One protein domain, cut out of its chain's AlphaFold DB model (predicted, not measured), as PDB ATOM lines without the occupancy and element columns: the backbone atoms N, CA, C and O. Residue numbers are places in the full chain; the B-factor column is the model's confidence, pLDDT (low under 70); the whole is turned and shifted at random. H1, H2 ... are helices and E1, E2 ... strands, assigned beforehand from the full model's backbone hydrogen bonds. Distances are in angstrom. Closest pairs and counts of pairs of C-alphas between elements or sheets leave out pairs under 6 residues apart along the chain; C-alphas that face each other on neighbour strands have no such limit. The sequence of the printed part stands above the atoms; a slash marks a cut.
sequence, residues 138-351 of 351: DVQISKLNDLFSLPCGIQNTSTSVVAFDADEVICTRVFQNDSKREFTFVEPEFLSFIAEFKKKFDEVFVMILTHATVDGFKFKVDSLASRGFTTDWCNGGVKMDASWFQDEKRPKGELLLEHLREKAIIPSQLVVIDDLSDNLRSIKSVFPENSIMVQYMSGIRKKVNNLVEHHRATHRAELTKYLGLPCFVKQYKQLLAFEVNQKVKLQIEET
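This is residues 138 to 351 of the 351 residues of an uncharacterized protein of Parashewanella curva (UniProt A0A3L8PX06). A twisted sheet of six parallel strands makes the main body, with H4 and H5 packed over one face. Past one end of its strands, H6 runs on from E8 with the hairpin E3 and E4 beside it, and H8 crosses the first part of H6 as a long arm, its residues 343 to 351 sticking out. The 214 printed residues hold eight named helices and eight named strands, in the order E1 H1 E2 E3 E4 H2 E5 H3 E6 H4 E7 H5 E8 H6 H7 H8. The class is mixed, helices and strands; the whole is compact, with a radius of gyration of the C-alphas of 17.6 A and spans of 52 by 52 by 35 A.

E1, residues 139 to 141, begins at C-alpha 139 (-23.113, 22.705, 90.958). H1 is 144 to 149, E2 160 to 164, E3 171 to 175, E4 181 to 185, H2 190 to 200, E5 205 to 210, H3 214 to 225, 16.1 A long, E6 238 to 240, H4 252 to 262, E7 269 to 274, 16.5 A long, H5 277 to 286 and E8 291 to 296. H6, 297 to 314, measures 26.1 A; H7 is 319 to 323; H8, 326 to 349, measures 35.2 A and ends at C-alpha 349 (-40.718, 23.956, 83.289).

The sheet's order is E1 E8 E7 E2 E5 E6. Within hydrogen-bond range are N 139 and O 293 for E1 and E8, 3.0 A, N 294 and O 272 for E8 and E7, 2.8 A, N 271 and O 161 for E7 and E2, 2.8 A, N 207 and O 162 for E2 and E5, 2.9 A, and N 239 and O 208 for E5 and E6, 2.9 A. E5, H3, E6 and E7, H5, E8 are strand-helix-strand units, parallel neighbours joined through a helix, with right-handed crossovers; E1, H1, E2 and E6, H4, E7 are split ones, with other strands between, also right-handed. H4 and H5 lie on the same face, in two layers with the sheet, at heights of 8.7 A and 8.4 A; they touch at Gly 253 and Ile 283, closest C-alphas 3.7 A apart. H1 and H2 only just touch, with 3 pairs of C-alphas within 8 A, the closest Asn 145 and Phe 193, 6.8 A. In the hairpin E3 and E4, N 172 and O 184 are 2.8 A apart; the closest C-alphas of E4 and H3 are Phe 183 and Ser 223, 5.7 A, and of E3 and H6 Phe 175 and His 310, 6.3 A. H6, with residues 297 to 304 alone, touches H8 at a steep tilt of 57 degrees, opposite ways, closest at Met 297 and Leu 335, C-alphas 6.7 A apart. H7 is close to but not clearly touching H6, C-alphas 311 and 319 being 7.2 A apart. Every O i to N i+4 pair is within range in H2, H3, H4, H6, H7 and H8; H5 has 5 of 6, and H1 0 of 2 but 3 of 3 O i to N i+3 pairs.

The C-alphas farthest apart, of Ala 264 and His 315, are 52.6 A apart. The printed part has no cut and ends at the chain's last residue, 351. The links H3 to E6 and E6 to H4 are long. Mean pLDDT of the printed part is 82.4; residues 175 to 181, 242 to 249 and 306 to 351 are under 70.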
ATOM      1  N   ASP A 138     -18.965  22.244  90.051       92.94
ATOM      2  CA  ASP A 138     -19.838  21.135  89.649       92.94
ATOM      3  C   ASP A 138     -21.310  21.568  89.673       92.94
ATOM      4  O   ASP A 138     -22.034  21.345  88.698       92.94
ATOM      5  N   VAL A 139     -21.727  22.262  90.736       92.38
ATOM      6  CA  VAL A 139     -23.113  22.705  90.958       92.38
ATOM      7  C   VAL A 139     -23.130  24.142  91.480       92.38
ATOM      8  O   VAL A 139     -22.281  24.521  92.278       92.38
ATOM      9  N   GLN A 140     -24.105  24.946  91.055       91.00
ATOM     10  CA  GLN A 140     -24.396  26.252  91.654       91.00
ATOM     11  C   GLN A 140     -25.750  26.184  92.364       91.00
ATOM     12  O   GLN A 140     -26.731  25.751  91.760       91.00
ATOM     13  N   ILE A 141     -25.811  26.621  93.622       91.81
ATOM     14  CA  ILE A 141     -27.038  26.603  94.435       91.81
ATOM     15  C   ILE A 141     -27.385  28.001  94.946       91.81
ATOM     16  O   ILE A 141     -26.510  28.852  95.128       91.81
ATOM     17  N   SER A 142     -28.674  28.240  95.186       88.50
ATOM     18  CA  SER A 142     -29.156  29.496  95.782       88.50
ATOM     19  C   SER A 142     -29.493  29.353  97.252       88.50
ATOM     20  O   SER A 142     -29.475  30.354  97.961       88.50
ATOM     21  N   LYS A 143     -29.817  28.148  97.716       93.56
ATOM     22  CA  LYS A 143     -30.143  27.899  99.116       93.56
ATOM     23  C   LYS A 143     -29.322  26.739  99.641       93.56
ATOM     24  O   LYS A 143     -29.104  25.771  98.918       93.56
ATOM     25  N   LEU A 144     -28.910  26.793 100.903       95.44
ATOM     26  CA  LEU A 144     -28.183  25.678 101.518       95.44
ATOM     27  C   LEU A 144     -29.023  24.393 101.549       95.44
ATOM     28  O   LEU A 144     -28.484  23.309 101.349       95.44
ATOM     29  N   ASN A 145     -30.350  24.503 101.669       95.56
ATOM     30  CA  ASN A 145     -31.262  23.356 101.570       95.56
ATOM     31  C   ASN A 145     -31.189  22.619 100.219       95.56
ATOM     32  O   ASN A 145     -31.515  21.432 100.156       95.56
ATOM     33  N   ASP A 146     -30.710  23.264  99.150       94.25
ATOM     34  CA  ASP A 146     -30.525  22.613  97.848       94.25
ATOM     35  C   ASP A 146     -29.456  21.501  97.920       94.25
ATOM     36  O   ASP A 146     -29.462  20.582  97.099       94.25
ATOM     37  N   LEU A 147     -28.585  21.512  98.945       95.38
ATOM     38  CA  LEU A 147     -27.611  20.443  99.207       95.38
ATOM     39  C   LEU A 147     -28.276  19.076  99.425       95.38
ATOM     40  O   LEU A 147     -27.693  18.043  99.098       95.38
ATOM     41  N   PHE A 148     -29.513  19.045  99.932       94.38
ATOM     42  CA  PHE A 148     -30.259  17.798 100.107       94.38
ATOM     43  C   PHE A 148     -30.701  17.158  98.787       94.38
ATOM     44  O   PHE A 148     -31.083  15.986  98.798       94.38
ATOM     45  N   SER A 149     -30.653  17.915  97.689       90.62
ATOM     46  CA  SER A 149     -31.125  17.516  96.360       90.62
ATOM     47  C   SER A 149     -30.002  17.505  95.320       90.62
ATOM     48  O   SER A 149     -30.273  17.568  94.121       90.62
ATOM     49  N   LEU A 150     -28.734  17.442  95.751       90.50
ATOM     50  CA  LEU A 150     -27.615  17.284  94.820       90.50
ATOM     51  C   LEU A 150     -27.830  16.026  93.955       90.50
ATOM     52  O   LEU A 150     -28.187  14.986  94.509       90.50
ATOM     53  N   PRO A 151     -27.574  16.067  92.631       77.81
ATOM     54  CA  PRO A 151     -27.869  14.945  91.730       77.81
ATOM     55  C   PRO A 151     -27.211  13.616  92.125       77.81
ATOM     56  O   PRO A 151     -27.777  12.548  91.922       77.81
ATOM     57  N   CYS A 152     -26.013  13.685  92.699       81.50
ATOM     58  CA  CYS A 152     -25.245  12.542  93.194       81.50
ATOM     59  C   CYS A 152     -25.496  12.225  94.678       81.50
ATOM     60  O   CYS A 152     -24.996  11.216  95.171       81.50
ATOM     61  N   GLY A 153     -26.264  13.065  95.378       90.88
ATOM     62  CA  GLY A 153     -26.487  12.987  96.817       90.88
ATOM     63  C   GLY A 153     -25.220  13.202  97.653       90.88
ATOM     64  O   GLY A 153     -24.091  13.188  97.161       90.88
ATOM     65  N   ILE A 154     -25.424  13.389  98.956       95.44
ATOM     66  CA  ILE A 154     -24.353  13.323  99.955       95.44
ATOM     67  C   ILE A 154     -24.414  11.934 100.582       95.44
ATOM     68  O   ILE A 154     -25.467  11.514 101.069       95.44
ATOM     69  N   GLN A 155     -23.302  11.209 100.543       95.62
ATOM     70  CA  GLN A 155     -23.175   9.900 101.167       95.62
ATOM     71  C   GLN A 155     -23.104  10.081 102.687       95.62
ATOM     72  O   GLN A 155     -22.260  10.815 103.196       95.62
ATOM     73  N   ASN A 156     -23.999   9.424 103.430       95.94
ATOM     74  CA  ASN A 156     -23.945   9.442 104.891       95.94
ATOM     75  C   ASN A 156     -22.985   8.356 105.382       95.94
ATOM     76  O   ASN A 156     -23.416   7.263 105.732       95.94
ATOM     77  N   THR A 157     -21.685   8.632 105.312       96.00
ATOM     78  CA  THR A 157     -20.641   7.728 105.804       96.00
ATOM     79  C   THR A 157     -19.606   8.507 106.604       96.00
ATOM     80  O   THR A 157     -19.349   9.682 106.331       96.00
ATOM     81  N   SER A 158     -18.938   7.832 107.539       92.81
ATOM     82  CA  SER A 158     -17.849   8.412 108.344       92.81
ATOM     83  C   SER A 158     -16.619   8.860 107.545       92.81
ATOM     84  O   SER A 158     -15.773   9.591 108.059       92.81
ATOM     85  N   THR A 159     -16.518   8.445 106.282       94.19
ATOM     86  CA  THR A 159     -15.461   8.857 105.351       94.19
ATOM     87  C   THR A 159     -15.925   9.922 104.362       94.19
ATOM     88  O   THR A 159     -15.125  10.372 103.550       94.19
ATOM     89  N   SER A 160     -17.184  10.355 104.401       97.12
ATOM     90  CA  SER A 160     -17.645  11.485 103.595       97.12
ATOM     91  C   SER A 160     -17.313  12.796 104.294       97.12
ATOM     92  O   SER A 160     -17.535  12.940 105.498       97.12
ATOM     93  N   VAL A 161     -16.784  13.758 103.541       97.88
ATOM     94  CA  VAL A 161     -16.363  15.065 104.050       97.88
ATOM     95  C   VAL A 161     -17.207  16.162 103.418       97.88
ATOM     96  O   VAL A 161     -17.337  16.221 102.197       97.88
ATOM     97  N   VAL A 162     -17.736  17.061 104.244       98.31
ATOM     98  CA  VAL A 162     -18.438  18.267 103.799       98.31
ATOM     99  C   VAL A 162     -17.740  19.484 104.395       98.31
ATOM    100  O   VAL A 162     -17.708  19.659 105.614       98.31
ATOM    101  N   ALA A 163     -17.159  20.317 103.537       98.19
ATOM    102  CA  ALA A 163     -16.431  21.515 103.937       98.19
ATOM    103  C   ALA A 163     -17.196  22.777 103.527       98.19
ATOM    104  O   ALA A 163     -17.510  22.965 102.352       98.19
ATOM    105  N   PHE A 164     -17.459  23.653 104.493       98.25
ATOM    106  CA  PHE A 164     -18.065  24.963 104.260       98.25
ATOM    107  C   PHE A 164     -16.998  26.053 104.348       98.25
ATOM    108  O   PHE A 164     -16.224  26.079 105.310       98.25
ATOM    109  N   ASP A 165     -16.973  26.991 103.404       97.06
ATOM    110  CA  ASP A 165     -16.340  28.278 103.689       97.06
ATOM    111  C   ASP A 165     -17.128  29.038 104.766       97.06
ATOM    112  O   ASP A 165     -18.310  28.790 105.004       97.06
ATOM    113  N   ALA A 166     -16.470  29.970 105.447       95.81
ATOM    114  CA  ALA A 166     -17.116  30.844 106.414       95.81
ATOM    115  C   ALA A 166     -17.700  32.096 105.747       95.81
ATOM    116  O   ALA A 166     -18.872  32.418 105.965       95.81
ATOM    117  N   ASP A 167     -16.887  32.807 104.961       92.94
ATOM    118  CA  ASP A 167     -17.296  34.062 104.332       92.94
ATOM    119  C   ASP A 167     -18.211  33.788 103.143       92.94
ATOM    120  O   ASP A 167     -17.981  32.883 102.354       92.94
ATOM    121  N   GLU A 168     -19.296  34.551 103.070       94.00
ATOM    122  CA  GLU A 168     -20.358  34.474 102.070       94.00
ATOM    123  C   GLU A 168     -21.039  33.102 101.922       94.00
ATOM    124  O   GLU A 168     -21.976  32.971 101.151       94.00
ATOM    125  N   VAL A 169     -20.695  32.098 102.723       97.12
ATOM    126  CA  VAL A 169     -21.452  30.839 102.820       97.12
ATOM    127  C   VAL A 169     -22.223  30.791 104.131       97.12
ATOM    128  O   VAL A 169     -23.451  30.741 104.134       97.12
ATOM    129  N   ILE A 170     -21.517  30.883 105.259       97.12
ATOM    130  CA  ILE A 170     -22.135  30.911 106.589       97.12
ATOM    131  C   ILE A 170     -22.525  32.345 106.941       97.12
ATOM    132  O   ILE A 170     -23.650  32.618 107.371       97.12
ATOM    133  N   CYS A 171     -21.599  33.283 106.749       95.25
ATOM    134  CA  CYS A 171     -21.741  34.651 107.219       95.25
ATOM    135  C   CYS A 171     -21.292  35.680 106.189       95.25
ATOM    136  O   CYS A 171     -20.421  35.426 105.374       95.25
ATOM    137  N   THR A 172     -21.872  36.871 106.256       91.94
ATOM    138  CA  THR A 172     -21.478  38.016 105.434       91.94
ATOM    139  C   THR A 172     -21.227  39.222 106.319       91.94
ATOM    140  O   THR A 172     -21.807  39.352 107.408       91.94
ATOM    141  N   ARG A 173     -20.378  40.130 105.844       86.75
ATOM    142  CA  ARG A 173     -20.119  41.392 106.529       86.75
ATOM    143  C   ARG A 173     -21.285  42.357 106.321       86.75
ATOM    144  O   ARG A 173     -21.731  42.574 105.195       86.75
ATOM    145  N   VAL A 174     -21.711  42.990 107.406       83.19
ATOM    146  CA  VAL A 174     -22.636  44.124 107.407       83.19
ATOM    147  C   VAL A 174     -21.843  45.389 107.709       83.19
ATOM    148  O   VAL A 174     -21.003  45.415 108.612       83.19
ATOM    149  N   PHE A 175     -22.105  46.440 106.940       69.94
ATOM    150  CA  PHE A 175     -21.517  47.752 107.158       69.94
ATOM    151  C   PHE A 175     -22.534  48.619 107.904       69.94
ATOM    152  O   PHE A 175     -23.471  49.131 107.297       69.94
ATOM    153  N   GLN A 176     -22.377  48.753 109.224       63.12
ATOM    154  CA  GLN A 176     -23.132  49.736 110.006       63.12
ATOM    155  C   GLN A 176     -22.382  51.078 110.047       63.12
ATOM    156  O   GLN A 176     -21.160  51.110 109.906       63.12
ATOM    157  N   ASN A 177     -23.128  52.171 110.241       55.19
ATOM    158  CA  ASN A 177     -22.751  53.571 109.990       55.19
ATOM    159  C   ASN A 177     -21.504  54.139 110.697       55.19
ATOM    160  O   ASN A 177     -21.208  55.299 110.469       55.19
ATOM    161  N   ASP A 178     -20.734  53.376 111.468       52.19
ATOM    162  CA  ASP A 178     -19.468  53.846 112.037       52.19
ATOM    163  C   ASP A 178     -18.539  52.667 112.335       52.19
ATOM    164  O   ASP A 178     -18.621  52.071 113.403       52.19
ATOM    165  N   SER A 179     -17.620  52.365 111.409       50.22
ATOM    166  CA  SER A 179     -16.357  51.600 111.567       50.22
ATOM    167  C   SER A 179     -16.358  50.204 112.237       50.22
ATOM    168  O   SER A 179     -15.374  49.469 112.099       50.22
ATOM    169  N   LYS A 180     -17.436  49.768 112.895       57.12
ATOM    170  CA  LYS A 180     -17.584  48.434 113.474       57.12
ATOM    171  C   LYS A 180     -17.991  47.463 112.380       57.12
ATOM    172  O   LYS A 180     -19.066  47.552 111.794       57.12
ATOM    173  N   ARG A 181     -17.093  46.523 112.098       68.81
ATOM    174  CA  ARG A 181     -17.385  45.373 111.243       68.81
ATOM    175  C   ARG A 181     -18.332  44.468 112.024       68.81
ATOM    176  O   ARG A 181     -17.946  43.988 113.075       68.81
ATOM    177  N   GLU A 182     -19.532  44.219 111.530       86.38
ATOM    178  CA  GLU A 182     -20.399  43.178 112.089       86.38
ATOM    179  C   GLU A 182     -20.610  42.078 111.058       86.38
ATOM    180  O   GLU A 182     -20.501  42.309 109.851       86.38
ATOM    181  N   PHE A 183     -20.903  40.874 111.536       91.31
ATOM    182  CA  PHE A 183     -21.266  39.742 110.700       91.31
ATOM    183  C   PHE A 183     -22.703  39.314 110.979       91.31
ATOM    184  O   PHE A 183     -23.180  39.304 112.114       91.31
ATOM    185  N   THR A 184     -23.396  38.935 109.913       93.50
ATOM    186  CA  THR A 184     -24.713  38.296 109.965       93.50
ATOM    187  C   THR A 184     -24.652  36.984 109.204       93.50
ATOM    188  O   THR A 184     -23.850  36.846 108.283       93.50
ATOM    189  N   PHE A 185     -25.542  36.043 109.514       95.75
ATOM    190  CA  PHE A 185     -25.729  34.883 108.649       95.75
ATOM    191  C   PHE A 185     -26.113  35.307 107.235       95.75
ATOM    192  O   PHE A 185     -26.859  36.285 107.071       95.75
ATOM    193  N   VAL A 186     -25.636  34.576 106.227       93.88
ATOM    194  CA  VAL A 186     -26.107  34.762 104.848       93.88
ATOM    195  C   VAL A 186     -27.581  34.375 104.767       93.88
ATOM    196  O   VAL A 186     -28.409  35.232 104.442       93.88
ATOM    197  N   GLU A 187     -27.906  33.155 105.196       94.75
ATOM    198  CA  GLU A 187     -29.276  32.684 105.403       94.75
ATOM    199  C   GLU A 187     -29.677  32.804 106.877       94.75
ATOM    200  O   GLU A 187     -29.026  32.205 107.731       94.75
ATOM    201  N   PRO A 188     -30.763  33.525 107.209       93.00
ATOM    202  CA  PRO A 188     -31.270  33.588 108.583       93.00
ATOM    203  C   PRO A 188     -31.553  32.209 109.201       93.00
ATOM    204  O   PRO A 188     -31.441  32.046 110.411       93.00
ATOM    205  N   GLU A 189     -31.879  31.220 108.367       93.94
ATOM    206  CA  GLU A 189     -32.230  29.850 108.756       93.94
ATOM    207  C   GLU A 189     -31.013  28.914 108.871       93.94
ATOM    208  O   GLU A 189     -31.184  27.716 109.089       93.94
ATOM    209  N   PHE A 190     -29.781  29.434 108.768       96.31
ATOM    210  CA  PHE A 190     -28.552  28.628 108.773       96.31
ATOM    211  C   PHE A 190     -28.482  27.621 109.936       96.31
ATOM    212  O   PHE A 190     -28.111  26.467 109.736       96.31
ATOM    213  N   LEU A 191     -28.865  28.027 111.151       96.25
ATOM    214  CA  LEU A 191     -28.822  27.143 112.322       96.25
ATOM    215  C   LEU A 191     -29.831  25.992 112.225       96.25
ATOM    216  O   LEU A 191     -29.507  24.861 112.582       96.25
ATOM    217  N   SER A 192     -31.032  26.269 111.714       96.75
ATOM    218  CA  SER A 192     -32.043  25.243 111.451       96.75
ATOM    219  C   SER A 192     -31.565  24.279 110.369       96.75
ATOM    220  O   SER A 192     -31.664  23.066 110.557       96.75
ATOM    221  N   PHE A 193     -30.967  24.808 109.297       97.19
ATOM    222  CA  PHE A 193     -30.348  24.006 108.244       97.19
ATOM    223  C   PHE A 193     -29.263  23.078 108.803       97.19
ATOM    224  O   PHE A 193     -29.324  21.877 108.569       97.19
ATOM    225  N   ILE A 194     -28.298  23.588 109.576       96.94
ATOM    226  CA  ILE A 194     -27.210  22.762 110.122       96.94
ATOM    227  C   ILE A 194     -27.729  21.693 111.085       96.94
ATOM    228  O   ILE A 194     -27.242  20.561 111.058       96.94
ATOM    229  N   ALA A 195     -28.728  22.014 111.911       96.38
ATOM    230  CA  ALA A 195     -29.347  21.035 112.799       96.38
ATOM    231  C   ALA A 195     -30.012  19.893 112.010       96.38
ATOM    232  O   ALA A 195     -29.814  18.719 112.331       96.38
ATOM    233  N   GLU A 196     -30.759  20.218 110.951       97.56
ATOM    234  CA  GLU A 196     -31.345  19.218 110.055       97.56
ATOM    235  C   GLU A 196     -30.269  18.431 109.299       97.56
ATOM    236  O   GLU A 196     -30.323  17.201 109.233       97.56
ATOM    237  N   PHE A 197     -29.249  19.125 108.795       97.19
ATOM    238  CA  PHE A 197     -28.130  18.536 108.077       97.19
ATOM    239  C   PHE A 197     -27.412  17.499 108.939       97.19
ATOM    240  O   PHE A 197     -27.235  16.367 108.502       97.19
ATOM    241  N   LYS A 198     -27.069  17.833 110.189       96.06
ATOM    242  CA  LYS A 198     -26.424  16.896 111.122       96.06
ATOM    243  C   LYS A 198     -27.340  15.768 111.583       96.06
ATOM    244  O   LYS A 198     -26.829  14.704 111.909       96.06
ATOM    245  N   LYS A 199     -28.661  15.963 111.592       96.38
ATOM    246  CA  LYS A 199     -29.621  14.880 111.855       96.38
ATOM    247  C   LYS A 199     -29.700  13.890 110.689       96.38
ATOM    248  O   LYS A 199     -29.882  12.701 110.917       96.38
ATOM    249  N   LYS A 200     -29.617  14.383 109.451       96.81
ATOM    250  CA  LYS A 200     -29.700  13.566 108.230       96.81
ATOM    251  C   LYS A 200     -28.364  12.920 107.854       96.81
ATOM    252  O   LYS A 200     -28.358  11.835 107.283       96.81
ATOM    253  N   PHE A 201     -27.266  13.605 108.159       96.25
ATOM    254  CA  PHE A 201     -25.888  13.240 107.844       96.25
ATOM    255  C   PHE A 201     -25.047  13.213 109.130       96.25
ATOM    256  O   PHE A 201     -24.128  14.018 109.350       96.25
ATOM    257  N   ASP A 202     -25.439  12.333 110.043       95.62
ATOM    258  CA  ASP A 202     -24.865  12.201 111.378       95.62
ATOM    259  C   ASP A 202     -23.438  11.642 111.349       95.62
ATOM    260  O   ASP A 202     -22.587  12.140 112.093       95.62
ATOM    261  N   GLU A 203     -23.146  10.719 110.430       95.62
ATOM    262  CA  GLU A 203     -21.812  10.129 110.269       95.62
ATOM    263  C   GLU A 203     -20.824  11.033 109.520       95.62
ATOM    264  O   GLU A 203     -19.616  10.914 109.710       95.62
ATOM    265  N   VAL A 204     -21.317  11.963 108.700       96.56
ATOM    266  CA  VAL A 204     -20.475  12.811 107.843       96.56
ATOM    267  C   VAL A 204     -19.509  13.679 108.655       96.56
ATOM    268  O   VAL A 204     -19.867  14.295 109.672       96.56
ATOM    269  N   PHE A 205     -18.279  13.779 108.152       95.69
ATOM    270  CA  PHE A 205     -17.239  14.664 108.659       95.69
ATOM    271  C   PHE A 205     -17.444  16.086 108.120       95.69
ATOM    272  O   PHE A 205     -17.155  16.395 106.966       95.69
ATOM    273  N   VAL A 206     -17.975  16.960 108.963       97.25
ATOM    274  CA  VAL A 206     -18.313  18.347 108.649       97.25
ATOM    275  C   VAL A 206     -17.240  19.283 109.192       97.25
ATOM    276  O   VAL A 206     -16.906  19.237 110.378       97.25
ATOM    277  N   MET A 207     -16.718  20.162 108.342       97.06
ATOM    278  CA  MET A 207     -15.679  21.119 108.720       97.06
ATOM    279  C   MET A 207     -15.917  22.511 108.141       97.06
ATOM    280  O   MET A 207     -16.635  22.683 107.154       97.06
ATOM    281  N   ILE A 208     -15.242  23.497 108.729       97.31
ATOM    282  CA  ILE A 208     -15.101  24.831 108.143       97.31
ATOM    283  C   ILE A 208     -13.701  24.950 107.535       97.31
ATOM    284  O   ILE A 208     -12.703  24.665 108.203       97.31
ATOM    285  N   LEU A 209     -13.627  25.388 106.279       96.12
ATOM    286  CA  LEU A 209     -12.390  25.605 105.530       96.12
ATOM    287  C   LEU A 209     -12.357  27.041 105.001       96.12
ATOM    288  O   LEU A 209     -12.996  27.359 103.997       96.12
ATOM    289  N   THR A 210     -11.594  27.914 105.657       93.50
ATOM    290  CA  THR A 210     -11.666  29.355 105.386       93.50
ATOM    291  C   THR A 210     -10.301  30.033 105.308       93.50
ATOM    292  O   THR A 210      -9.343  29.637 105.967       93.50
ATOM    293  N   HIS A 211     -10.207  31.093 104.508       88.94
ATOM    294  CA  HIS A 211      -9.041  31.976 104.487       88.94
ATOM    295  C   HIS A 211      -9.254  33.115 105.484       88.94
ATOM    296  O   HIS A 211      -9.761  34.185 105.141       88.94
ATOM    297  N   ALA A 212      -8.892  32.868 106.738       86.12
ATOM    298  CA  ALA A 212      -8.975  33.842 107.813       86.12
ATOM    299  C   ALA A 212      -7.810  33.654 108.788       86.12
ATOM    300  O   ALA A 212      -7.376  32.535 109.048       86.12
ATOM    301  N   THR A 213      -7.352  34.744 109.405       86.19
ATOM    302  CA  THR A 213      -6.562  34.620 110.637       86.19
ATOM    303  C   THR A 213      -7.416  34.036 111.752       86.19
ATOM    304  O   THR A 213      -8.636  34.195 111.753       86.19
ATOM    305  N   VAL A 214      -6.760  33.445 112.752       86.88
ATOM    306  CA  VAL A 214      -7.416  32.962 113.977       86.88
ATOM    307  C   VAL A 214      -8.269  34.062 114.612       86.88
ATOM    308  O   VAL A 214      -9.450  33.845 114.871       86.88
ATOM    309  N   ASP A 215      -7.716  35.267 114.774       87.94
ATOM    310  CA  ASP A 215      -8.456  36.410 115.324       87.94
ATOM    311  C   ASP A 215      -9.607  36.848 114.414       87.94
ATOM    312  O   ASP A 215     -10.695  37.167 114.887       87.94
ATOM    313  N   GLY A 216      -9.390  36.826 113.096       88.06
ATOM    314  CA  GLY A 216     -10.417  37.160 112.116       88.06
ATOM    315  C   GLY A 216     -11.590  36.183 112.148       88.06
ATOM    316  O   GLY A 216     -12.737  36.608 112.041       88.06
ATOM    317  N   PHE A 217     -11.325  34.889 112.327       90.94
ATOM    318  CA  PHE A 217     -12.367  33.880 112.475       90.94
ATOM    319  C   PHE A 217     -13.058  33.971 113.836       90.94
ATOM    320  O   PHE A 217     -14.288  33.979 113.889       90.94
ATOM    321  N   LYS A 218     -12.297  34.129 114.924       91.50
ATOM    322  CA  LYS A 218     -12.850  34.332 116.269       91.50
ATOM    323  C   LYS A 218     -13.804  35.522 116.301       91.50
ATOM    324  O   LYS A 218     -14.907  35.409 116.819       91.50
ATOM    325  N   PHE A 219     -13.433  36.621 115.653       91.00
ATOM    326  CA  PHE A 219     -14.294  37.789 115.528       91.00
ATOM    327  C   PHE A 219     -15.637  37.484 114.840       91.00
ATOM    328  O   PHE A 219     -16.674  37.995 115.260       91.00
ATOM    329  N   LYS A 220     -15.648  36.627 113.806       92.62
ATOM    330  CA  LYS A 220     -16.893  36.180 113.150       92.62
ATOM    331  C   LYS A 220     -17.750  35.352 114.104       92.62
ATOM    332  O   LYS A 220     -18.953  35.589 114.185       92.62
ATOM    333  N   VAL A 221     -17.132  34.418 114.832       93.94
ATOM    334  CA  VAL A 221     -17.817  33.589 115.837       93.94
ATOM    335  C   VAL A 221     -18.451  34.476 116.906       93.94
ATOM    336  O   VAL A 221     -19.659  34.398 117.113       93.94
ATOM    337  N   ASP A 222     -17.673  35.379 117.507       93.56
ATOM    338  CA  ASP A 222     -18.138  36.289 118.557       93.56
ATOM    339  C   ASP A 222     -19.278  37.196 118.054       93.56
ATOM    340  O   ASP A 222     -20.280  37.389 118.745       93.56
ATOM    341  N   SER A 223     -19.181  37.695 116.814       92.25
ATOM    342  CA  SER A 223     -20.230  38.518 116.196       92.25
ATOM    343  C   SER A 223     -21.545  37.761 115.975       92.25
ATOM    344  O   SER A 223     -22.606  38.389 115.953       92.25
ATOM    345  N   LEU A 224     -21.499  36.442 115.780       93.69
ATOM    346  CA  LEU A 224     -22.675  35.602 115.528       93.69
ATOM    347  C   LEU A 224     -23.157  34.857 116.780       93.69
ATOM    348  O   LEU A 224     -24.266  34.323 116.779       93.69
ATOM    349  N   ALA A 225     -22.370  34.844 117.859       93.62
ATOM    350  CA  ALA A 225     -22.684  34.133 119.096       93.62
ATOM    351  C   ALA A 225     -24.002  34.612 119.727       93.62
ATOM    352  O   ALA A 225     -24.808  33.801 120.180       93.62
ATOM    353  N   SER A 226     -24.287  35.919 119.666       90.12
ATOM    354  CA  SER A 226     -25.564  36.500 120.126       90.12
ATOM    355  C   SER A 226     -26.790  35.981 119.361       90.12
ATOM    356  O   SER A 226     -27.917  36.127 119.826       90.12
ATOM    357  N   ARG A 227     -26.573  35.353 118.200       92.88
ATOM    358  CA  ARG A 227     -27.593  34.729 117.350       92.88
ATOM    359  C   ARG A 227     -27.592  33.204 117.462       92.88
ATOM    360  O   ARG A 227     -28.236  32.549 116.652       92.88
ATOM    361  N   GLY A 228     -26.870  32.644 118.435       93.19
ATOM    362  CA  GLY A 228     -26.807  31.206 118.697       93.19
ATOM    363  C   GLY A 228     -25.790  30.439 117.850       93.19
ATOM    364  O   GLY A 228     -25.842  29.213 117.827       93.19
ATOM    365  N   PHE A 229     -24.877  31.118 117.143       95.31
ATOM    366  CA  PHE A 229     -23.823  30.423 116.403       95.31
ATOM    367  C   PHE A 229     -22.791  29.798 117.346       95.31
ATOM    368  O   PHE A 229     -22.207  30.487 118.181       95.31
ATOM    369  N   THR A 230     -22.515  28.512 117.143       92.50
ATOM    370  CA  THR A 230     -21.352  27.808 117.695       92.50
ATOM    371  C   THR A 230     -20.700  26.982 116.587       92.50
ATOM    372  O   THR A 230     -21.248  26.862 115.491       92.50
ATOM    373  N   THR A 231     -19.527  26.410 116.853       93.50
ATOM    374  CA  THR A 231     -18.840  25.490 115.932       93.50
ATOM    375  C   THR A 231     -18.976  24.025 116.352       93.50
ATOM    376  O   THR A 231     -18.298  23.173 115.790       93.50
ATOM    377  N   ASP A 232     -19.836  23.701 117.322       92.75
ATOM    378  CA  ASP A 232     -19.921  22.347 117.906       92.75
ATOM    379  C   ASP A 232     -20.418  21.290 116.909       92.75
ATOM    380  O   ASP A 232     -20.164  20.098 117.058       92.75
ATOM    381  N   TRP A 233     -21.100  21.728 115.851       92.69
ATOM    382  CA  TRP A 233     -21.532  20.882 114.740       92.69
ATOM    383  C   TRP A 233     -20.386  20.488 113.789       92.69
ATOM    384  O   TRP A 233     -20.558  19.582 112.972       92.69
ATOM    385  N   CYS A 234     -19.219  21.137 113.889       92.56
ATOM    386  CA  CYS A 234     -18.028  20.842 113.091       92.56
ATOM    387  C   CYS A 234     -17.188  19.735 113.749       92.56
ATOM    388  O   CYS A 234     -16.171  20.010 114.390       92.56
ATOM    389  N   ASN A 235     -17.560  18.468 113.559       89.94
ATOM    390  CA  ASN A 235     -16.754  17.330 114.027       89.94
ATOM    391  C   ASN A 235     -15.387  17.224 113.320       89.94
ATOM    392  O   ASN A 235     -14.474  16.590 113.850       89.94
ATOM    393  N   GLY A 236     -15.225  17.876 112.167       80.31
ATOM    394  CA  GLY A 236     -13.960  17.961 111.448       80.31
ATOM    395  C   GLY A 236     -13.068  19.149 111.778       80.31
ATOM    396  O   GLY A 236     -11.940  19.233 111.278       80.31
ATOM    397  N   GLY A 237     -13.539  20.028 112.663       88.12
ATOM    398  CA  GLY A 237     -12.831  21.224 113.095       88.12
ATOM    399  C   GLY A 237     -12.882  22.371 112.084       88.12
ATOM    400  O   GLY A 237     -13.642  22.367 111.115       88.12
ATOM    401  N   VAL A 238     -12.056  23.380 112.350       89.19
ATOM    402  CA  VAL A 238     -11.916  24.585 111.529       89.19
ATOM    403  C   VAL A 238     -10.474  24.654 111.042       89.19
ATOM    404  O   VAL A 238      -9.559  24.761 111.861       89.19
ATOM    405  N   LYS A 239     -10.260  24.601 109.724       89.00
ATOM    406  CA  LYS A 239      -8.941  24.819 109.117       89.00
ATOM    407  C   LYS A 239      -8.902  26.212 108.491       89.00
ATOM    408  O   LYS A 239      -9.811  26.614 107.764       89.00
ATOM    409  N   MET A 240      -7.846  26.944 108.827       85.38
ATOM    410  CA  MET A 240      -7.656  28.354 108.503       85.38
ATOM    411  C   MET A 240      -6.307  28.567 107.823       85.38
ATOM    412  O   MET A 240      -5.328  27.950 108.238       85.38
ATOM    413  N   ASP A 241      -6.254  29.468 106.841       81.19
ATOM    414  CA  ASP A 241      -4.997  30.057 106.364       81.19
ATOM    415  C   ASP A 241      -4.959  31.563 106.661       81.19
ATOM    416  O   ASP A 241      -5.892  32.309 106.344       81.19
ATOM    417  N   ALA A 242      -3.877  31.985 107.310       66.00
ATOM    418  CA  ALA A 242      -3.672  33.319 107.866       66.00
ATOM    419  C   ALA A 242      -2.844  34.238 106.951       66.00
ATOM    420  O   ALA A 242      -2.503  35.351 107.349       66.00
ATOM    421  N   SER A 243      -2.519  33.805 105.738       59.81
ATOM    422  CA  SER A 243      -1.806  34.599 104.735       59.81
ATOM    423  C   SER A 243      -2.718  35.712 104.176       59.81
ATOM    424  O   SER A 243      -3.659  35.509 103.406       59.81
ATOM    425  N   TRP A 244      -2.511  36.948 104.638       46.69
ATOM    426  CA  TRP A 244      -3.367  38.090 104.274       46.69
ATOM    427  C   TRP A 244      -3.049  38.690 102.893       46.69
ATOM    428  O   TRP A 244      -3.912  39.364 102.322       46.69
ATOM    429  N   PHE A 245      -1.872  38.417 102.326       48.25
ATOM    430  CA  PHE A 245      -1.447  38.938 101.023       48.25
ATOM    431  C   PHE A 245      -1.717  37.930  99.904       48.25
ATOM    432  O   PHE A 245      -1.471  36.740 100.061       48.25
ATOM    433  N   GLN A 246      -2.264  38.406  98.779       47.22
ATOM    434  CA  GLN A 246      -2.716  37.565  97.659       47.22
ATOM    435  C   GLN A 246      -1.601  36.701  97.047       47.22
ATOM    436  O   GLN A 246      -1.920  35.653  96.498       47.22
ATOM    437  N   ASP A 247      -0.333  37.081  97.224       45.31
ATOM    438  CA  ASP A 247       0.831  36.347  96.706       45.31
ATOM    439  C   ASP A 247       1.345  35.243  97.653       45.31
ATOM    440  O   ASP A 247       2.154  34.414  97.247       45.31
ATOM    441  N   GLU A 248       0.857  35.187  98.899       54.59
ATOM    442  CA  GLU A 248       1.235  34.170  99.901       54.59
ATOM    443  C   GLU A 248       0.067  33.255 100.301       54.59
ATOM    444  O   GLU A 248       0.220  32.391 101.166       54.59
ATOM    445  N   LYS A 249      -1.112  33.430  99.687       67.38
ATOM    446  CA  LYS A 249      -2.279  32.592  99.978       67.38
ATOM    447  C   LYS A 249      -2.072  31.177  99.495       67.38
ATOM    448  O   LYS A 249      -2.005  30.937  98.290       67.38
ATOM    449  N   ARG A 250      -2.040  30.227 100.434       83.00
ATOM    450  CA  ARG A 250      -2.008  28.818 100.067       83.00
ATOM    451  C   ARG A 250      -3.345  28.459  99.420       83.00
ATOM    452  O   ARG A 250      -4.397  28.805  99.959       83.00
ATOM    453  N   PRO A 251      -3.346  27.768  98.271       89.31
ATOM    454  CA  PRO A 251      -4.586  27.306  97.663       89.31
ATOM    455  C   PRO A 251      -5.384  26.419  98.634       89.31
ATOM    456  O   PRO A 251      -4.812  25.533  99.279       89.31
ATOM    457  N   LYS A 252      -6.716  26.594  98.715       91.81
ATOM    458  CA  LYS A 252      -7.567  25.808  99.637       91.81
ATOM    459  C   LYS A 252      -7.436  24.301  99.425       91.81
ATOM    460  O   LYS A 252      -7.553  23.548 100.390       91.81
ATOM    461  N   GLY A 253      -7.177  23.860  98.193       93.62
ATOM    462  CA  GLY A 253      -6.914  22.451  97.890       93.62
ATOM    463  C   GLY A 253      -5.748  21.869  98.686       93.62
ATOM    464  O   GLY A 253      -5.876  20.788  99.258       93.62
ATOM    465  N   GLU A 254      -4.638  22.601  98.787       92.19
ATOM    466  CA  GLU A 254      -3.468  22.168  99.558       92.19
ATOM    467  C   GLU A 254      -3.743  22.185 101.061       92.19
ATOM    468  O   GLU A 254      -3.373  21.248 101.769       92.19
ATOM    469  N   LEU A 255      -4.423  23.231 101.540       91.69
ATOM    470  CA  LEU A 255      -4.800  23.374 102.947       91.69
ATOM    471  C   LEU A 255      -5.707  22.224 103.408       91.69
ATOM    472  O   LEU A 255      -5.515  21.661 104.490       91.69
ATOM    473  N   LEU A 256      -6.688  21.860 102.578       95.00
ATOM    474  CA  LEU A 256      -7.587  20.745 102.843       95.00
ATOM    475  C   LEU A 256      -6.842  19.407 102.816       95.00
ATOM    476  O   LEU A 256      -7.033  18.588 103.711       95.00
ATOM    477  N   LEU A 257      -5.969  19.190 101.828       94.69
ATOM    478  CA  LEU A 257      -5.168  17.968 101.727       94.69
ATOM    479  C   LEU A 257      -4.274  17.755 102.946       94.69
ATOM    480  O   LEU A 257      -4.196  16.640 103.460       94.69
ATOM    481  N   GLU A 258      -3.613  18.809 103.412       92.88
ATOM    482  CA  GLU A 258      -2.817  18.767 104.636       92.88
ATOM    483  C   GLU A 258      -3.679  18.394 105.845       92.88
ATOM    484  O   GLU A 258      -3.341  17.453 106.559       92.88
ATOM    485  N   HIS A 259      -4.829  19.050 106.028       93.38
ATOM    486  CA  HIS A 259      -5.742  18.755 107.139       93.38
ATOM    487  C   HIS A 259      -6.245  17.309 107.123       93.38
ATOM    488  O   HIS A 259      -6.238  16.629 108.149       93.38
ATOM    489  N   LEU A 260      -6.654  16.804 105.957       93.50
ATOM    490  CA  LEU A 260      -7.121  15.423 105.828       93.50
ATOM    491  C   LEU A 260      -5.994  14.421 106.116       93.50
ATOM    492  O   LEU A 260      -6.229  13.423 106.797       93.50
ATOM    493  N   ARG A 261      -4.754  14.714 105.697       94.38
ATOM    494  CA  ARG A 261      -3.572  13.898 106.026       94.38
ATOM    495  C   ARG A 261      -3.243  13.917 107.517       94.38
ATOM    496  O   ARG A 261      -3.018  12.852 108.083       94.38
ATOM    497  N   GLU A 262      -3.262  15.086 108.160       92.75
ATOM    498  CA  GLU A 262      -3.071  15.232 109.614       92.75
ATOM    499  C   GLU A 262      -4.089  14.399 110.406       92.75
ATOM    500  O   GLU A 262      -3.778  13.858 111.468       92.75
ATOM    501  N   LYS A 263      -5.310  14.277 109.877       89.94
ATOM    502  CA  LYS A 263      -6.395  13.490 110.473       89.94
ATOM    503  C   LYS A 263      -6.427  12.027 110.026       89.94
ATOM    504  O   LYS A 263      -7.280  11.290 110.510       89.94
ATOM    505  N   ALA A 264      -5.522  11.607 109.139       93.56
ATOM    506  CA  ALA A 264      -5.530  10.290 108.501       93.56
ATOM    507  C   ALA A 264      -6.886   9.937 107.845       93.56
ATOM    508  O   ALA A 264      -7.320   8.786 107.862       93.56
ATOM    509  N   ILE A 265      -7.555  10.937 107.264       91.50
ATOM    510  CA  ILE A 265      -8.841  10.790 106.577       91.50
ATOM    511  C   ILE A 265      -8.594  10.681 105.076       91.50
ATOM    512  O   ILE A 265      -7.959  11.543 104.470       91.50
ATOM    513  N   ILE A 266      -9.159   9.641 104.469       94.00
ATOM    514  CA  ILE A 266      -9.255   9.498 103.017       94.00
ATOM    515  C   ILE A 266     -10.739   9.625 102.670       94.00
ATOM    516  O   ILE A 266     -11.508   8.728 103.029       94.00
ATOM    517  N   PRO A 267     -11.164  10.733 102.040       94.88
ATOM    518  CA  PRO A 267     -12.573  10.945 101.786       94.88
ATOM    519  C   PRO A 267     -13.089   9.963 100.728       94.88
ATOM    520  O   PRO A 267     -12.522   9.874  99.639       94.88
ATOM    521  N   SER A 268     -14.176   9.249 101.027       95.50
ATOM    522  CA  SER A 268     -14.919   8.470 100.020       95.50
ATOM    523  C   SER A 268     -15.756   9.376  99.116       95.50
ATOM    524  O   SER A 268     -15.951   9.076  97.941       95.50
ATOM    525  N   GLN A 269     -16.184  10.516  99.659       97.19
ATOM    526  CA  GLN A 269     -16.798  11.626  98.950       97.19
ATOM    527  C   GLN A 269     -16.361  12.940  99.605       97.19
ATOM    528  O   GLN A 269     -16.275  13.033 100.831       97.19
ATOM    529  N   LEU A 270     -16.107  13.966  98.796       98.00
ATOM    530  CA  LEU A 270     -15.795  15.316  99.257       98.00
ATOM    531  C   LEU A 270     -16.794  16.316  98.668       98.00
ATOM    532  O   LEU A 270     -16.824  16.516  97.460       98.00
ATOM    533  N   VAL A 271     -17.571  16.999  99.499       98.38
ATOM    534  CA  VAL A 271     -18.442  18.102  99.070       98.38
ATOM    535  C   VAL A 271     -17.880  19.400  99.620       98.38
ATOM    536  O   VAL A 271     -17.685  19.522 100.829       98.38
ATOM    537  N   VAL A 272     -17.619  20.378  98.757       98.31
ATOM    538  CA  VAL A 272     -17.126  21.689  99.196       98.31
ATOM    539  C   VAL A 272     -18.077  22.784  98.769       98.31
ATOM    540  O   VAL A 272     -18.443  22.857  97.600       98.31
ATOM    541  N   ILE A 273     -18.448  23.629  99.726       98.44
ATOM    542  CA  ILE A 273     -19.349  24.758  99.547       98.44
ATOM    543  C   ILE A 273     -18.556  26.049  99.739       98.44
ATOM    544  O   ILE A 273     -18.047  26.309 100.828       98.44
ATOM    545  N   ASP A 274     -18.467  26.858  98.689       97.50
ATOM    546  CA  ASP A 274     -17.686  28.102  98.667       97.50
ATOM    547  C   ASP A 274     -18.368  29.128  97.745       97.50
ATOM    548  O   ASP A 274     -19.093  28.751  96.820       97.50
ATOM    549  N   ASP A 275     -18.163  30.425  97.964       93.69
ATOM    550  CA  ASP A 275     -18.668  31.461  97.054       93.69
ATOM    551  C   ASP A 275     -17.698  31.711  95.881       93.69
ATOM    552  O   ASP A 275     -18.109  32.133  94.791       93.69
ATOM    553  N   LEU A 276     -16.406  31.425  96.062       90.50
ATOM    554  CA  LEU A 276     -15.352  31.711  95.094       90.50
ATOM    555  C   LEU A 276     -15.016  30.490  94.235       90.50
ATOM    556  O   LEU A 276     -14.463  29.492  94.696       90.50
ATOM    557  N   SER A 277     -15.223  30.617  92.922       89.25
ATOM    558  CA  SER A 277     -14.879  29.561  91.961       89.25
ATOM    559  C   SER A 277     -13.391  29.187  91.964       89.25
ATOM    560  O   SER A 277     -13.046  28.058  91.640       89.25
ATOM    561  N   ASP A 278     -12.500  30.117  92.321       89.69
ATOM    562  CA  ASP A 278     -11.051  29.862  92.353       89.69
ATOM    563  C   ASP A 278     -10.658  28.949  93.522       89.69
ATOM    564  O   ASP A 278      -9.827  28.054  93.353       89.69
ATOM    565  N   ASN A 279     -11.321  29.099  94.675       92.69
ATOM    566  CA  ASN A 279     -11.176  28.180  95.802       92.69
ATOM    567  C   ASN A 279     -11.617  26.771  95.393       92.69
ATOM    568  O   ASN A 279     -10.855  25.815  95.546       92.69
ATOM    569  N   LEU A 280     -12.811  26.664  94.805       95.56
ATOM    570  CA  LEU A 280     -13.379  25.401  94.331       95.56
ATOM    571  C   LEU A 280     -12.483  24.725  93.290       95.56
ATOM    572  O   LEU A 280     -12.160  23.546  93.418       95.56
ATOM    573  N   ARG A 281     -11.985  25.487  92.312       94.12
ATOM    574  CA  ARG A 281     -11.044  24.995  91.302       94.12
ATOM    575  C   ARG A 281      -9.763  24.452  91.926       94.12
ATOM    576  O   ARG A 281      -9.324  23.374  91.535       94.12
ATOM    577  N   SER A 282      -9.192  25.163  92.901       94.81
ATOM    578  CA  SER A 282      -7.971  24.715  93.585       94.81
ATOM    579  C   SER A 282      -8.167  23.396  94.338       94.81
ATOM    580  O   SER A 282      -7.262  22.569  94.406       94.81
ATOM    581  N   ILE A 283      -9.362  23.168  94.884       96.00
ATOM    582  CA  ILE A 283      -9.697  21.915  95.560       96.00
ATOM    583  C   ILE A 283      -9.920  20.816  94.526       96.00
ATOM    584  O   ILE A 283      -9.363  19.729  94.671       96.00
ATOM    585  N   LYS A 284     -10.656  21.105  93.447       95.62
ATOM    586  CA  LYS A 284     -10.910  20.149  92.364       95.62
ATOM    587  C   LYS A 284      -9.625  19.655  91.702       95.62
ATOM    588  O   LYS A 284      -9.555  18.487  91.343       95.62
ATOM    589  N   SER A 285      -8.597  20.496  91.575       95.12
ATOM    590  CA  SER A 285      -7.303  20.063  91.029       95.12
ATOM    591  C   SER A 285      -6.560  19.072  91.927       95.12
ATOM    592  O   SER A 285      -5.775  18.274  91.427       95.12
ATOM    593  N   VAL A 286      -6.799  19.111  93.241       95.88
ATOM    594  CA  VAL A 286      -6.177  18.192  94.211       95.88
ATOM    595  C   VAL A 286      -7.019  16.930  94.406       95.88
ATOM    596  O   VAL A 286      -6.478  15.836  94.545       95.88
ATOM    597  N   PHE A 287      -8.343  17.080  94.376       95.19
ATOM    598  CA  PHE A 287      -9.323  16.007  94.514       95.19
ATOM    599  C   PHE A 287     -10.183  15.929  93.245       95.19
ATOM    600  O   PHE A 287     -11.352  16.313  93.280       95.19
ATOM    601  N   PRO A 288      -9.633  15.497  92.098       91.75
ATOM    602  CA  PRO A 288     -10.396  15.453  90.849       91.75
ATOM    603  C   PRO A 288     -11.514  14.410  90.908       91.75
ATOM    604  O   PRO A 288     -12.604  14.617  90.372       91.75
ATOM    605  N   GLU A 289     -11.244  13.313  91.609       88.38
ATOM    606  CA  GLU A 289     -12.133  12.174  91.780       88.38
ATOM    607  C   GLU A 289     -12.916  12.294  93.092       88.38
ATOM    608  O   GLU A 289     -12.406  12.788  94.098       88.38
ATOM    609  N   ASN A 290     -14.172  11.840  93.081       87.19
ATOM    610  CA  ASN A 290     -15.062  11.778  94.249       87.19
ATOM    611  C   ASN A 290     -15.351  13.119  94.944       87.19
ATOM    612  O   ASN A 290     -15.837  13.137  96.075       87.19
ATOM    613  N   SER A 291     -15.096  14.242  94.271       95.75
ATOM    614  CA  SER A 291     -15.383  15.571  94.800       95.75
ATOM    615  C   SER A 291     -16.535  16.258  94.067       95.75
ATOM    616  O   SER A 291     -16.706  16.091  92.858       95.75
ATOM    617  N   ILE A 292     -17.314  17.047  94.806       96.94
ATOM    618  CA  ILE A 292     -18.434  17.846  94.316       96.94
ATOM    619  C   ILE A 292     -18.222  19.282  94.787       96.94
ATOM    620  O   ILE A 292     -18.311  19.587  95.979       96.94
ATOM    621  N   MET A 293     -17.933  20.162  93.840       97.62
ATOM    622  CA  MET A 293     -17.704  21.580  94.078       97.62
ATOM    623  C   MET A 293     -19.008  22.356  93.923       97.62
ATOM    624  O   MET A 293     -19.548  22.487  92.820       97.62
ATOM    625  N   VAL A 294     -19.511  22.877  95.033       97.25
ATOM    626  CA  VAL A 294     -20.779  23.591  95.111       97.25
ATOM    627  C   VAL A 294     -20.504  25.078  95.286       97.25
ATOM    628  O   VAL A 294     -20.034  25.515  96.335       97.25
ATOM    629  N   GLN A 295     -20.821  25.873  94.267       95.50
ATOM    630  CA  GLN A 295     -20.752  27.323  94.381       95.50
ATOM    631  C   GLN A 295     -22.049  27.876  94.971       95.50
ATOM    632  O   GLN A 295     -23.140  27.663  94.433       95.50
ATOM    633  N   TYR A 296     -21.926  28.606  96.073       95.69
ATOM    634  CA  TYR A 296     -23.065  29.152  96.795       95.69
ATOM    635  C   TYR A 296     -23.347  30.608  96.393       95.69
ATOM    636  O   TYR A 296     -22.601  31.536  96.711       95.69
ATOM    637  N   MET A 297     -24.448  30.821  95.669       89.19
ATOM    638  CA  MET A 297     -24.711  32.086  94.971       89.19
ATOM    639  C   MET A 297     -25.385  33.152  95.844       89.19
ATOM    640  O   MET A 297     -25.261  34.348  95.565       89.19
ATOM    641  N   SER A 298     -26.089  32.753  96.907       88.25
ATOM    642  CA  SER A 298     -26.759  33.704  97.808       88.25
ATOM    643  C   SER A 298     -25.776  34.557  98.601       88.25
ATOM    644  O   SER A 298     -26.038  35.743  98.810       88.25
ATOM    645  N   GLY A 299     -24.615  34.000  98.941       85.94
ATOM    646  CA  GLY A 299     -23.469  34.745  99.451       85.94
ATOM    647  C   GLY A 299     -23.066  35.907  98.575       85.94
ATOM    648  O   GLY A 299     -23.116  37.068  98.976       85.94
ATOM    649  N   ILE A 300     -22.745  35.574  97.324       82.12
ATOM    650  CA  ILE A 300     -22.329  36.535  96.305       82.12
ATOM    651  C   ILE A 300     -23.380  37.640  96.154       82.12
ATOM    652  O   ILE A 300     -23.047  38.824  96.193       82.12
ATOM    653  N   ARG A 301     -24.661  37.266  96.042       79.25
ATOM    654  CA  ARG A 301     -25.780  38.216  95.957       79.25
ATOM    655  C   ARG A 301     -25.825  39.150  97.163       79.25
ATOM    656  O   ARG A 301     -25.948  40.363  96.994       79.25
ATOM    657  N   LYS A 302     -25.733  38.604  98.376       80.62
ATOM    658  CA  LYS A 302     -25.835  39.383  99.611       80.62
ATOM    659  C   LYS A 302     -24.655  40.333  99.780       80.62
ATOM    660  O   LYS A 302     -24.872  41.504 100.073       80.62
ATOM    661  N   LYS A 303     -23.436  39.876  99.494       78.62
ATOM    662  CA  LYS A 303     -22.234  40.717  99.444       78.62
ATOM    663  C   LYS A 303     -22.397  41.894  98.489       78.62
ATOM    664  O   LYS A 303     -22.124  43.031  98.870       78.62
ATOM    665  N   VAL A 304     -22.856  41.631  97.261       70.62
ATOM    666  CA  VAL A 304     -23.107  42.675  96.253       70.62
ATOM    667  C   VAL A 304     -24.136  43.681  96.772       70.62
ATOM    668  O   VAL A 304     -23.877  44.881  96.729       70.62
ATOM    669  N   ASN A 305     -25.257  43.212  97.325       72.12
ATOM    670  CA  ASN A 305     -26.295  44.090  97.872       72.12
ATOM    671  C   ASN A 305     -25.777  44.946  99.034       72.12
ATOM    672  O   ASN A 305     -25.952  46.162  99.004       72.12
ATOM    673  N   ASN A 306     -25.074  44.348 100.002       69.94
ATOM    674  CA  ASN A 306     -24.506  45.066 101.147       69.94
ATOM    675  C   ASN A 306     -23.525  46.161 100.697       69.94
ATOM    676  O   ASN A 306     -23.515  47.255 101.259       69.94
ATOM    677  N   LEU A 307     -22.706  45.885  99.676       68.62
ATOM    678  CA  LEU A 307     -21.778  46.868  99.109       68.62
ATOM    679  C   LEU A 307     -22.518  48.017  98.411       68.62
ATOM    680  O   LEU A 307     -22.163  49.181  98.599       68.62
ATOM    681  N   VAL A 308     -23.566  47.703  97.642       65.88
ATOM    682  CA  VAL A 308     -24.409  48.709  96.977       65.88
ATOM    683  C   VAL A 308     -25.136  49.586  98.001       65.88
ATOM    684  O   VAL A 308     -25.159  50.809  97.852       65.88
ATOM    685  N   GLU A 309     -25.717  48.992  99.042       68.25
ATOM    686  CA  GLU A 309     -26.418  49.710 100.115       68.25
ATOM    687  C   GLU A 309     -25.476  50.612 100.907       68.25
ATOM    688  O   GLU A 309     -25.772  51.797 101.084       68.25
ATOM    689  N   HIS A 310     -24.320  50.085 101.321       65.00
ATOM    690  CA  HIS A 310     -23.314  50.865 102.030       65.00
ATOM    691  C   HIS A 310     -22.891  52.094 101.219       65.00
ATOM    692  O   HIS A 310     -22.862  53.201 101.751       65.00
ATOM    693  N   HIS A 311     -22.649  51.932  99.916       62.66
ATOM    694  CA  HIS A 311     -22.313  53.066  99.063       62.66
ATOM    695  C   HIS A 311     -23.462  54.077  98.948       62.66
ATOM    696  O   HIS A 311     -23.231  55.289  98.984       62.66
ATOM    697  N   ARG A 312     -24.708  53.621  98.751       63.34
ATOM    698  CA  ARG A 312     -25.862  54.536  98.666       63.34
ATOM    699  C   ARG A 312     -25.949  55.435  99.901       63.34
ATOM    700  O   ARG A 312     -26.331  56.590  99.753       63.34
ATOM    701  N   ALA A 313     -25.558  54.924 101.066       62.59
ATOM    702  CA  ALA A 313     -25.521  55.680 102.312       62.59
ATOM    703  C   ALA A 313     -24.318  56.640 102.434       62.59
ATOM    704  O   ALA A 313     -24.446  57.673 103.086       62.59
ATOM    705  N   THR A 314     -23.163  56.339 101.823       59.12
ATOM    706  CA  THR A 314     -21.908  57.098 102.024       59.12
ATOM    707  C   THR A 314     -21.553  58.106 100.916       59.12
ATOM    708  O   THR A 314     -20.605  58.871 101.085       59.12
ATOM    709  N   HIS A 315     -22.316  58.165  99.812       55.75
ATOM    710  CA  HIS A 315     -22.237  59.181  98.738       55.75
ATOM    711  C   HIS A 315     -20.814  59.607  98.288       55.75
ATOM    712  O   HIS A 315     -20.493  60.795  98.349       55.75
ATOM    713  N   ARG A 316     -19.951  58.708  97.771       49.59
ATOM    714  CA  ARG A 316     -18.676  59.132  97.136       49.59
ATOM    715  C   ARG A 316     -18.005  58.068  96.258       49.59
ATOM    716  O   ARG A 316     -17.996  56.908  96.636       49.59
ATOM    717  N   ALA A 317     -17.401  58.544  95.159       45.47
ATOM    718  CA  ALA A 317     -16.347  58.066  94.231       45.47
ATOM    719  C   ALA A 317     -15.638  56.689  94.380       45.47
ATOM    720  O   ALA A 317     -14.905  56.286  93.478       45.47
ATOM    721  N   GLU A 318     -15.806  55.943  95.468       45.31
ATOM    722  CA  GLU A 318     -15.123  54.672  95.716       45.31
ATOM    723  C   GLU A 318     -15.760  53.476  94.990       45.31
ATOM    724  O   GLU A 318     -15.092  52.450  94.838       45.31
ATOM    725  N   LEU A 319     -16.997  53.591  94.473       41.94
ATOM    726  CA  LEU A 319     -17.624  52.517  93.684       41.94
ATOM    727  C   LEU A 319     -16.739  52.125  92.498       41.94
ATOM    728  O   LEU A 319     -16.539  50.942  92.264       41.94
ATOM    729  N   THR A 320     -16.147  53.089  91.791       41.81
ATOM    730  CA  THR A 320     -15.287  52.827  90.625       41.81
ATOM    731  C   THR A 320     -14.029  52.046  91.013       41.81
ATOM    732  O   THR A 320     -13.567  51.195  90.256       41.81
ATOM    733  N   LYS A 321     -13.514  52.253  92.234       44.56
ATOM    734  CA  LYS A 321     -12.359  51.520  92.772       44.56
ATOM    735  C   LYS A 321     -12.715  50.079  93.148       44.56
ATOM    736  O   LYS A 321     -11.921  49.183  92.890       44.56
ATOM    737  N   TYR A 322     -13.898  49.845  93.724       45.22
ATOM    738  CA  TYR A 322     -14.348  48.509  94.147       45.22
ATOM    739  C   TYR A 322     -14.980  47.686  93.016       45.22
ATOM    740  O   TYR A 322     -14.675  46.502  92.885       45.22
ATOM    741  N   LEU A 323     -15.801  48.305  92.165       42.62
ATOM    742  CA  LEU A 323     -16.306  47.714  90.921       42.62
ATOM    743  C   LEU A 323     -15.192  47.499  89.898       42.62
ATOM    744  O   LEU A 323     -15.362  46.688  89.001       42.62
ATOM    745  N   GLY A 324     -14.068  48.207  90.022       39.31
ATOM    746  CA  GLY A 324     -12.868  47.973  89.224       39.31
ATOM    747  C   GLY A 324     -12.031  46.782  89.699       39.31
ATOM    748  O   GLY A 324     -11.163  46.333  88.954       39.31
ATOM    749  N   LEU A 325     -12.274  46.237  90.903       49.72
ATOM    750  CA  LEU A 325     -11.520  45.081  91.392       49.72
ATOM    751  C   LEU A 325     -11.862  43.842  90.550       49.72
ATOM    752  O   LEU A 325     -13.029  43.429  90.526       49.72
ATOM    753  N   PRO A 326     -10.868  43.183  89.923       53.84
ATOM    754  CA  PRO A 326     -11.108  42.038  89.045       53.84
ATOM    755  C   PRO A 326     -11.926  40.917  89.699       53.84
ATOM    756  O   PRO A 326     -12.786  40.311  89.056       53.84
ATOM    757  N   CYS A 327     -11.717  40.673  90.998       56.25
ATOM    758  CA  CYS A 327     -12.447  39.654  91.749       56.25
ATOM    759  C   CYS A 327     -13.938  39.988  91.914       56.25
ATOM    760  O   CYS A 327     -14.777  39.103  91.754       56.25
ATOM    761  N   PHE A 328     -14.288  41.253  92.163       59.62
ATOM    762  CA  PHE A 328     -15.681  41.674  92.300       59.62
ATOM    763  C   PHE A 328     -16.417  41.585  90.961       59.62
ATOM    764  O   PHE A 328     -17.499  41.002  90.889       59.62
ATOM    765  N   VAL A 329     -15.808  42.092  89.882       60.06
ATOM    766  CA  VAL A 329     -16.379  42.014  88.523       60.06
ATOM    767  C   VAL A 329     -16.657  40.568  88.135       60.06
ATOM    768  O   VAL A 329     -17.717  40.261  87.591       60.06
ATOM    769  N   LYS A 330     -15.715  39.670  88.433       65.44
ATOM    770  CA  LYS A 330     -15.860  38.237  88.172       65.44
ATOM    771  C   LYS A 330     -17.052  37.648  88.931       65.44
ATOM    772  O   LYS A 330     -17.900  37.021  88.301       65.44
ATOM    773  N   GLN A 331     -17.166  37.897  90.236       64.38
ATOM    774  CA  GLN A 331     -18.290  37.411  91.048       64.38
ATOM    775  C   GLN A 331     -19.643  37.979  90.585       64.38
ATOM    776  O   GLN A 331     -20.625  37.245  90.488       64.38
ATOM    777  N   TYR A 332     -19.697  39.266  90.234       64.44
ATOM    778  CA  TYR A 332     -20.919  39.897  89.733       64.44
ATOM    779  C   TYR A 332     -21.366  39.313  88.383       64.44
ATOM    780  O   TYR A 332     -22.542  39.001  88.203       64.44
ATOM    781  N   LYS A 333     -20.427  39.081  87.455       63.72
ATOM    782  CA  LYS A 333     -20.713  38.397  86.181       63.72
ATOM    783  C   LYS A 333     -21.248  36.980  86.401       63.72
ATOM    784  O   LYS A 333     -22.216  36.599  85.751       63.72
ATOM    785  N   GLN A 334     -20.657  36.229  87.332       66.38
ATOM    786  CA  GLN A 334     -21.122  34.884  87.694       66.38
ATOM    787  C   GLN A 334     -22.543  34.905  88.269       66.38
ATOM    788  O   GLN A 334     -23.362  34.061  87.911       66.38
ATOM    789  N   LEU A 335     -22.861  35.888  89.116       65.62
ATOM    790  CA  LEU A 335     -24.207  36.060  89.657       65.62
ATOM    791  C   LEU A 335     -25.234  36.349  88.555       65.62
ATOM    792  O   LEU A 335     -26.266  35.687  88.511       65.62
ATOM    793  N   LEU A 336     -24.947  37.288  87.648       61.94
ATOM    794  CA  LEU A 336     -25.847  37.611  86.534       61.94
ATOM    795  C   LEU A 336     -26.098  36.399  85.633       61.94
ATOM    796  O   LEU A 336     -27.240  36.109  85.281       61.94
ATOM    797  N   ALA A 337     -25.034  35.673  85.294       62.84
ATOM    798  CA  ALA A 337     -25.111  34.461  84.490       62.84
ATOM    799  C   ALA A 337     -26.007  33.397  85.151       62.84
ATOM    800  O   ALA A 337     -26.890  32.822  84.511       62.84
ATOM    801  N   PHE A 338     -25.840  33.199  86.458       67.00
ATOM    802  CA  PHE A 338     -26.670  32.294  87.241       67.00
ATOM    803  C   PHE A 338     -28.152  32.716  87.268       67.00
ATOM    804  O   PHE A 338     -29.033  31.880  87.079       67.00
ATOM    805  N   GLU A 339     -28.452  34.003  87.465       68.56
ATOM    806  CA  GLU A 339     -29.835  34.503  87.482       68.56
ATOM    807  C   GLU A 339     -30.557  34.325  86.147       68.56
ATOM    808  O   GLU A 339     -31.747  33.999  86.128       68.56
ATOM    809  N   VAL A 340     -29.850  34.532  85.036       60.97
ATOM    810  CA  VAL A 340     -30.390  34.280  83.696       60.97
ATOM    811  C   VAL A 340     -30.728  32.797  83.543       60.97
ATOM    812  O   VAL A 340     -31.851  32.474  83.159       60.97
ATOM    813  N   ASN A 341     -29.817  31.901  83.934       61.34
ATOM    814  CA  ASN A 341     -30.046  30.456  83.875       61.34
ATOM    815  C   ASN A 341     -31.271  30.008  84.682       61.34
ATOM    816  O   ASN A 341     -32.068  29.207  84.194       61.34
ATOM    817  N   GLN A 342     -31.456  30.535  85.895       64.81
ATOM    818  CA  GLN A 342     -32.621  30.194  86.719       64.81
ATOM    819  C   GLN A 342     -33.935  30.646  86.073       64.81
ATOM    820  O   GLN A 342     -34.907  29.892  86.065       64.81
ATOM    821  N   LYS A 343     -33.966  31.848  85.486       59.84
ATOM    822  CA  LYS A 343     -35.156  32.354  84.785       59.84
ATOM    823  C   LYS A 343     -35.508  31.502  83.568       59.84
ATOM    824  O   LYS A 343     -36.676  31.183  83.381       59.84
ATOM    825  N   VAL A 344     -34.506  31.110  82.781       53.50
ATOM    826  CA  VAL A 344     -34.698  30.234  81.615       53.50
ATOM    827  C   VAL A 344     -35.225  28.866  82.047       53.50
ATOM    828  O   VAL A 344     -36.163  28.359  81.438       53.50
ATOM    829  N   LYS A 345     -34.671  28.282  83.118       57.25
ATOM    830  CA  LYS A 345     -35.109  26.975  83.626       57.25
ATOM    831  C   LYS A 345     -36.582  26.979  84.043       57.25
ATOM    832  O   LYS A 345     -37.321  26.102  83.614       57.25
ATOM    833  N   LEU A 346     -37.008  27.983  84.812       56.53
ATOM    834  CA  LEU A 346     -38.408  28.119  85.235       56.53
ATOM    835  C   LEU A 346     -39.361  28.245  84.039       56.53
ATOM    836  O   LEU A 346     -40.421  27.637  84.034       56.53
ATOM    837  N   GLN A 347     -38.961  28.977  82.999       50.06
ATOM    838  CA  GLN A 347     -39.781  29.145  81.795       50.06
ATOM    839  C   GLN A 347     -39.932  27.861  80.980       50.06
ATOM    840  O   GLN A 347     -40.979  27.661  80.378       50.06
ATOM    841  N   ILE A 348     -38.908  27.004  80.958       54.44
ATOM    842  CA  ILE A 348     -38.983  25.688  80.307       54.44
ATOM    843  C   ILE A 348     -39.894  24.744  81.100       54.44
ATOM    844  O   ILE A 348     -40.620  23.964  80.500       54.44
ATOM    845  N   GLU A 349     -39.868  24.801  82.435       55.28
ATOM    846  CA  GLU A 349     -40.718  23.956  83.289       55.28
ATOM    847  C   GLU A 349     -42.210  24.348  83.231       55.28
ATOM    848  O   GLU A 349     -43.070  23.529  83.557       55.28
ATOM    849  N   GLU A 350     -42.525  25.576  82.808       51.59
ATOM    850  CA  GLU A 350     -43.894  26.095  82.657       51.59
ATOM    851  C   GLU A 350     -44.524  25.834  81.269       51.59
ATOM    852  O   GLU A 350     -45.734  26.029  81.112       51.59
ATOM    853  N   THR A 351     -43.739  25.401  80.274       44.53
ATOM    854  CA  THR A 351     -44.185  25.046  78.906       44.53
ATOM    855  C   THR A 351     -44.239  23.548  78.687       44.53
ATOM    856  O   THR A 351     -45.220  23.085  78.059       44.53
TER     857      THR A 351